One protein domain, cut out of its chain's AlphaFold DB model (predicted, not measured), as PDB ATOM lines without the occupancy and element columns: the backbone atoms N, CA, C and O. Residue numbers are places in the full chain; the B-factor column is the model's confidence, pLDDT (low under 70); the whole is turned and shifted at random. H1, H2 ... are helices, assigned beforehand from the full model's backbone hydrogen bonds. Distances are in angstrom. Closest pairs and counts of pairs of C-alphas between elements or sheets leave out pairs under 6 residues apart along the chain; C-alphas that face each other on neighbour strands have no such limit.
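Overview. This is residues 98 to 152 of the 152 residues of an uncharacterized protein of Lautropia mirabilis ATCC 51599 (UniProt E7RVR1). One long straight helix, H1, makes the long side of a flat, open frame. The link after it turns away and folds back through the short H2 to H3, whose last part meets the first half of H1 nearly at right angles. The printed part has 55 residues with three named helices, in the order H1, H2, H3, and no named strand; the class is all helix. It is only just compact, close to loose, with a radius of gyration of the C-alphas of 11.9 A, and spans 36 by 24 by 13 A.

Arrangement. H1, residues 98 to 121, touches H3, residues 140 to 151, about perpendicular at 85 degrees. H1 touches H3 with residues 105 to 109 alone, and H3 touches H1 with residues 146 to 150 alone; the closest C-alphas of the two helices, those of Leu 105 and Ala 149, are 4.7 A apart. H2, residues 133 to 138, is close to H3 but not clearly touching: the closest C-alphas, of Leu 136 and Ser 143, are 5.7 A apart. H2 and H3 run opposite ways at a steep tilt of 53 degrees. H1 and H2 are apart. Every O i to N i+4 pair is within hydrogen-bond range in H1 and H3, and 1 of 2 in H2.

Along the chain. H1 is 34.7 A long from C-alpha 98 at (-4.200, 31.741, 3.882); H2 is 8.9 A long. H3 is 16.4 A long and ends with C-alpha 151 at (10.438, 34.662, 9.255).

Size, cuts and confidence. The C-alphas farthest apart, of Pro 98 and Gly 123, are 36.5 A apart. The printed part has no cut; the link from H1 to H2 is long, 11 residues, and that from H2 to H3 is tight. No printed residue is under 70 in pLDDT.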
ATOM      1  N   PRO A  98      -5.061  30.959   2.988       88.06
ATOM      2  CA  PRO A  98      -4.200  31.741   3.882       88.06
ATOM      3  C   PRO A  98      -3.979  31.139   5.280       88.06
ATOM      4  O   PRO A  98      -2.902  31.308   5.859       88.06
ATOM      5  N   GLU A  99      -4.970  30.443   5.843       88.94
ATOM      6  CA  GLU A  99      -4.837  29.797   7.156       88.94
ATOM      7  C   GLU A  99      -4.021  28.504   7.052       88.94
ATOM      8  O   GLU A  99      -3.150  28.251   7.889       88.94
ATOM      9  N   ALA A 100      -4.211  27.741   5.969       89.12
ATOM     10  CA  ALA A 100      -3.358  26.596   5.664       89.12
ATOM     11  C   ALA A 100      -1.903  27.039   5.465       89.12
ATOM     12  O   ALA A 100      -1.003  26.426   6.034       89.12
ATOM     13  N   ARG A 101      -1.662  28.155   4.763       91.31
ATOM     14  CA  ARG A 101      -0.321  28.731   4.586       91.31
ATOM     15  C   ARG A 101       0.391  28.973   5.914       91.31
ATOM     16  O   ARG A 101       1.518  28.518   6.082       91.31
ATOM     17  N   LYS A 102      -0.253  29.637   6.881       91.50
ATOM     18  CA  LYS A 102       0.348  29.870   8.211       91.50
ATOM     19  C   LYS A 102       0.656  28.558   8.934       91.50
ATOM     20  O   LYS A 102       1.733  28.410   9.510       91.50
ATOM     21  N   ALA A 103      -0.279  27.606   8.905       92.56
ATOM     22  CA  ALA A 103      -0.099  26.305   9.541       92.56
ATOM     23  C   ALA A 103       1.062  25.513   8.911       92.56
ATOM     24  O   ALA A 103       1.891  24.965   9.641       92.56
ATOM     25  N   ILE A 104       1.156  25.517   7.578       92.50
ATOM     26  CA  ILE A 104       2.224  24.881   6.800       92.50
ATOM     27  C   ILE A 104       3.578  25.507   7.138       92.50
ATOM     28  O   ILE A 104       4.493  24.776   7.509       92.50
ATOM     29  N   LEU A 105       3.708  26.838   7.085       93.19
ATOM     30  CA  LEU A 105       4.968  27.531   7.392       93.19
ATOM     31  C   LEU A 105       5.437  27.246   8.823       93.19
ATOM     32  O   LEU A 105       6.597  26.897   9.040       93.19
ATOM     33  N   ARG A 106       4.522  27.288   9.801       94.06
ATOM     34  CA  ARG A 106       4.837  26.986  11.203       94.06
ATOM     35  C   ARG A 106       5.281  25.534  11.394       94.06
ATOM     36  O   ARG A 106       6.245  25.271  12.118       94.06
ATOM     37  N   ALA A 107       4.571  24.587  10.779       93.25
ATOM     38  CA  ALA A 107       4.912  23.169  10.846       93.25
ATOM     39  C   ALA A 107       6.260  22.887  10.169       93.25
ATOM     40  O   ALA A 107       7.089  22.176  10.742       93.25
ATOM     41  N   PHE A 108       6.491  23.486   8.997       93.31
ATOM     42  CA  PHE A 108       7.747  23.388   8.269       93.31
ATOM     43  C   PHE A 108       8.902  23.948   9.095       93.31
ATOM     44  O   PHE A 108       9.845  23.212   9.353       93.31
ATOM     45  N   LYS A 109       8.801  25.188   9.601       95.06
ATOM     46  CA  LYS A 109       9.832  25.828  10.435       95.06
ATOM     47  C   LYS A 109      10.259  24.930  11.593       95.06
ATOM     48  O   LYS A 109      11.449  24.692  11.788       95.06
ATOM     49  N   LYS A 110       9.286  24.407  12.348       95.62
ATOM     50  CA  LYS A 110       9.552  23.546  13.509       95.62
ATOM     51  C   LYS A 110      10.319  22.283  13.116       95.62
ATOM     52  O   LYS A 110      11.265  21.921  13.806       95.62
ATOM     53  N   ARG A 111       9.892  21.604  12.047       94.75
ATOM     54  CA  ARG A 111      10.548  20.376  11.578       94.75
ATOM     55  C   ARG A 111      11.923  20.690  11.001       94.75
ATOM     56  O   ARG A 111      12.896  20.117  11.457       94.75
ATOM     57  N   TYR A 112      12.013  21.656  10.093       93.81
ATOM     58  CA  TYR A 112      13.257  22.050   9.438       93.81
ATOM     59  C   TYR A 112      14.369  22.383  10.436       93.81
ATOM     60  O   TYR A 112      15.473  21.866  10.299       93.81
ATOM     61  N   LEU A 113      14.083  23.193  11.463       94.31
ATOM     62  CA  LEU A 113      15.084  23.544  12.474       94.31
ATOM     63  C   LEU A 113      15.564  22.322  13.264       94.31
ATOM     64  O   LEU A 113      16.766  22.177  13.457       94.31
ATOM     65  N   ARG A 114      14.643  21.436  13.664       95.56
ATOM     66  CA  ARG A 114      14.983  20.199  14.377       95.56
ATOM     67  C   ARG A 114      15.848  19.275  13.520       95.56
ATOM     68  O   ARG A 114      16.929  18.907  13.952       95.56
ATOM     69  N   GLU A 115      15.397  18.942  12.313       94.19
ATOM     70  CA  GLU A 115      16.120  18.023  11.421       94.19
ATOM     71  C   GLU A 115      17.487  18.597  11.017       94.19
ATOM     72  O   GLU A 115      18.467  17.867  10.919       94.19
ATOM     73  N   THR A 116      17.579  19.919  10.819       93.19
ATOM     74  CA  THR A 116      18.857  20.589  10.534       93.19
ATOM     75  C   THR A 116      19.795  20.501  11.734       93.19
ATOM     76  O   THR A 116      20.973  20.214  11.560       93.19
ATOM     77  N   GLU A 117      19.301  20.735  12.952       94.12
ATOM     78  CA  GLU A 117      20.107  20.614  14.169       94.12
ATOM     79  C   GLU A 117      20.601  19.178  14.386       94.12
ATOM     80  O   GLU A 117      21.778  18.979  14.682       94.12
ATOM     81  N   GLU A 118      19.727  18.187  14.215       95.25
ATOM     82  CA  GLU A 118      20.073  16.763  14.299       95.25
ATOM     83  C   GLU A 118      21.124  16.399  13.242       95.25
ATOM     84  O   GLU A 118      22.185  15.882  13.579       95.25
ATOM     85  N   SER A 119      20.922  16.808  11.989       93.25
ATOM     86  CA  SER A 119      21.865  16.543  10.895       93.25
ATOM     87  C   SER A 119      23.234  17.210  11.087       93.25
ATOM     88  O   SER A 119      24.261  16.661  10.692       93.25
ATOM     89  N   LEU A 120      23.277  18.399  11.700       93.19
ATOM     90  CA  LEU A 120      24.534  19.067  12.052       93.19
ATOM     91  C   LEU A 120      25.270  18.332  13.179       93.19
ATOM     92  O   LEU A 120      26.497  18.264  13.159       93.19
ATOM     93  N   LYS A 121      24.541  17.783  14.160       94.25
ATOM     94  CA  LYS A 121      25.125  16.984  15.252       94.25
ATOM     95  C   LYS A 121      25.671  15.653  14.748       94.25
ATOM     96  O   LYS A 121      26.762  15.261  15.149       94.25
ATOM     97  N   ASP A 122      24.934  15.009  13.851       94.81
ATOM     98  CA  ASP A 122      25.307  13.723  13.262       94.81
ATOM     99  C   ASP A 122      26.382  13.865  12.169       94.81
ATOM    100  O   ASP A 122      26.927  12.872  11.690       94.81
ATOM    101  N   GLY A 123      26.710  15.101  11.772       91.06
ATOM    102  CA  GLY A 123      27.722  15.413  10.762       91.06
ATOM    103  C   GLY A 123      27.285  15.126   9.323       91.06
ATOM    104  O   GLY A 123      28.104  15.199   8.409       91.06
ATOM    105  N   THR A 124      26.005  14.818   9.095       90.81
ATOM    106  CA  THR A 124      25.441  14.620   7.751       90.81
ATOM    107  C   THR A 124      25.270  15.945   7.009       90.81
ATOM    108  O   THR A 124      25.366  15.987   5.782       90.81
ATOM    109  N   LEU A 125      25.092  17.047   7.745       89.38
ATOM    110  CA  LEU A 125      25.204  18.408   7.230       89.38
ATOM    111  C   LEU A 125      26.435  19.105   7.811       89.38
ATOM    112  O   LEU A 125      26.708  19.035   9.004       89.38
ATOM    113  N   HIS A 126      27.138  19.850   6.957       86.44
ATOM    114  CA  HIS A 126      28.280  20.683   7.354       86.44
ATOM    115  C   HIS A 126      27.862  22.111   7.744       86.44
ATOM    116  O   HIS A 126      28.627  22.845   8.364       86.44
ATOM    117  N   GLY A 127      26.649  22.523   7.368       86.75
ATOM    118  CA  GLY A 127      26.119  23.863   7.588       86.75
ATOM    119  C   GLY A 127      24.621  23.924   7.299       86.75
ATOM    120  O   GLY A 127      24.039  22.999   6.730       86.75
ATOM    121  N   GLN A 128      23.978  25.014   7.717       87.62
ATOM    122  CA  GLN A 128      22.555  25.213   7.455       87.62
ATOM    123  C   GLN A 128      22.331  25.495   5.965       87.62
ATOM    124  O   GLN A 128      22.888  26.440   5.413       87.62
ATOM    125  N   ILE A 129      21.460  24.710   5.330       88.44
ATOM    126  CA  ILE A 129      21.240  24.735   3.873       88.44
ATOM    127  C   ILE A 129      20.803  26.126   3.374       88.44
ATOM    128  O   ILE A 129      21.210  26.575   2.310       88.44
ATOM    129  N   HIS A 130      20.013  26.857   4.163       86.81
ATOM    130  CA  HIS A 130      19.544  28.201   3.804       86.81
ATOM    131  C   HIS A 130      20.607  29.308   3.941       86.81
ATOM    132  O   HIS A 130      20.311  30.465   3.650       86.81
ATOM    133  N   GLN A 131      21.817  28.978   4.401       86.94
ATOM    134  CA  GLN A 131      22.971  29.884   4.425       86.94
ATOM    135  C   GLN A 131      23.954  29.594   3.281       86.94
ATOM    136  O   GLN A 131      24.866  30.383   3.035       86.94
ATOM    137  N   ASP A 132      23.774  28.478   2.572       89.69
ATOM    138  CA  ASP A 132      24.655  28.062   1.490       89.69
ATOM    139  C   ASP A 132      24.383  28.881   0.216       89.69
ATOM    140  O   ASP A 132      23.311  28.825  -0.389       89.69
ATOM    141  N   ALA A 133      25.382  29.651  -0.218       87.69
ATOM    142  CA  ALA A 133      25.254  30.541  -1.367       87.69
ATOM    143  C   ALA A 133      25.051  29.808  -2.704       87.69
ATOM    144  O   ALA A 133      24.488  30.391  -3.631       87.69
ATOM    145  N   GLN A 134      25.531  28.570  -2.840       89.88
ATOM    146  CA  GLN A 134      25.292  27.754  -4.026       89.88
ATOM    147  C   GLN A 134      23.846  27.252  -4.030       89.88
ATOM    148  O   GLN A 134      23.144  27.458  -5.021       89.88
ATOM    149  N   PHE A 135      23.368  26.726  -2.903       88.56
ATOM    150  CA  PHE A 135      21.981  26.287  -2.754       88.56
ATOM    151  C   PHE A 135      20.984  27.417  -3.040       88.56
ATOM    152  O   PHE A 135      20.028  27.233  -3.795       88.56
ATOM    153  N   LEU A 136      21.236  28.614  -2.498       87.38
ATOM    154  CA  LEU A 136      20.388  29.789  -2.724       87.38
ATOM    155  C   LEU A 136      20.275  30.177  -4.209       87.38
ATOM    156  O   LEU A 136      19.257  30.738  -4.621       87.38
ATOM    157  N   ARG A 137      21.304  29.888  -5.020       89.12
ATOM    158  CA  ARG A 137      21.290  30.138  -6.470       89.12
ATOM    159  C   ARG A 137      20.598  29.026  -7.249       89.12
ATOM    160  O   ARG A 137      19.878  29.321  -8.198       89.12
ATOM    161  N   GLU A 138      20.830  27.775  -6.871       91.50
ATOM    162  CA  GLU A 138      20.358  26.606  -7.618       91.50
ATOM    163  C   GLU A 138      18.888  26.265  -7.327       91.50
ATOM    164  O   GLU A 138      18.191  25.765  -8.208       91.50
ATOM    165  N   ALA A 139      18.377  26.598  -6.135       87.25
ATOM    166  CA  ALA A 139      17.018  26.255  -5.703       87.25
ATOM    167  C   ALA A 139      16.188  27.474  -5.239       87.25
ATOM    168  O   ALA A 139      15.628  27.470  -4.137       87.25
ATOM    169  N   PRO A 140      16.014  28.521  -6.071       85.94
ATOM    170  CA  PRO A 140      15.479  29.813  -5.633       85.94
ATOM    171  C   PRO A 140      14.053  29.752  -5.064       85.94
ATOM    172  O   PRO A 140      13.708  30.551  -4.192       85.94
ATOM    173  N   ARG A 141      13.206  28.822  -5.533       84.88
ATOM    174  CA  ARG A 141      11.845  28.626  -4.990       84.88
ATOM    175  C   ARG A 141      11.893  28.072  -3.566       84.88
ATOM    176  O   ARG A 141      11.335  28.679  -2.655       84.88
ATOM    177  N   THR A 142      12.629  26.981  -3.371       87.12
ATOM    178  CA  THR A 142      12.813  26.327  -2.071       87.12
ATOM    179  C   THR A 142      13.474  27.264  -1.066       87.12
ATOM    180  O   THR A 142      13.026  27.366   0.073       87.12
ATOM    181  N   SER A 143      14.491  28.020  -1.487       87.88
ATOM    182  CA  SER A 143      15.158  29.006  -0.635       87.88
ATOM    183  C   SER A 143      14.207  30.095  -0.145       87.88
ATOM    184  O   SER A 143      14.196  30.410   1.045       87.88
ATOM    185  N   ARG A 144      13.363  30.644  -1.032       88.81
ATOM    186  CA  ARG A 144      12.341  31.629  -0.640       88.81
ATOM    187  C   ARG A 144      11.374  31.049   0.379       88.81
ATOM    188  O   ARG A 144      11.108  31.707   1.377       88.81
ATOM    189  N   PHE A 145      10.908  29.821   0.161       89.50
ATOM    190  CA  PHE A 145      10.000  29.156   1.088       89.50
ATOM    191  C   PHE A 145      10.635  28.928   2.468       89.50
ATOM    192  O   PHE A 145      10.001  29.204   3.485       89.50
ATOM    193  N   ILE A 146      11.901  28.498   2.525       91.50
ATOM    194  CA  ILE A 146      12.618  28.344   3.799       91.50
ATOM    195  C   ILE A 146      12.739  29.694   4.509       91.50
ATOM    196  O   ILE A 146      12.405  29.788   5.689       91.50
ATOM    197  N   HIS A 147      13.166  30.749   3.811       91.25
ATOM    198  CA  HIS A 147      13.262  32.078   4.414       91.25
ATOM    199  C   HIS A 147      11.911  32.579   4.921       91.25
ATOM    200  O   HIS A 147      11.821  33.069   6.042       91.25
ATOM    201  N   GLU A 148      10.854  32.409   4.135       91.75
ATOM    202  CA  GLU A 148       9.497  32.769   4.528       91.75
ATOM    203  C   GLU A 148       9.058  32.029   5.798       91.75
ATOM    204  O   GLU A 148       8.562  32.652   6.735       91.75
ATOM    205  N   ALA A 149       9.303  30.720   5.872       92.56
ATOM    206  CA  ALA A 149       8.973  29.926   7.046       92.56
ATOM    207  C   ALA A 149       9.799  30.331   8.277       92.56
ATOM    208  O   ALA A 149       9.270  30.387   9.385       92.56
ATOM    209  N   LEU A 150      11.085  30.652   8.108       91.69
ATOM    210  CA  LEU A 150      11.943  31.108   9.206       91.69
ATOM    211  C   LEU A 150      11.506  32.472   9.761       91.69
ATOM    212  O   LEU A 150      11.643  32.706  10.965       91.69
ATOM    213  N   MET A 151      10.943  33.330   8.905       90.31
ATOM    214  CA  MET A 151      10.438  34.662   9.255       90.31
ATOM    215  C   MET A 151       8.987  34.659   9.771       90.31
ATOM    216  O   MET A 151       8.556  35.666  10.333       90.31
ATOM    217  N   SER A 152       8.244  33.556   9.599       83.69
ATOM    218  CA  SER A 152       6.900  33.337  10.176       83.69
ATOM    219  C   SER A 152       6.932  32.924  11.645       83.69
ATOM    220  O   SER A 152       5.985  33.283  12.375       83.69
TER     221      SER A 152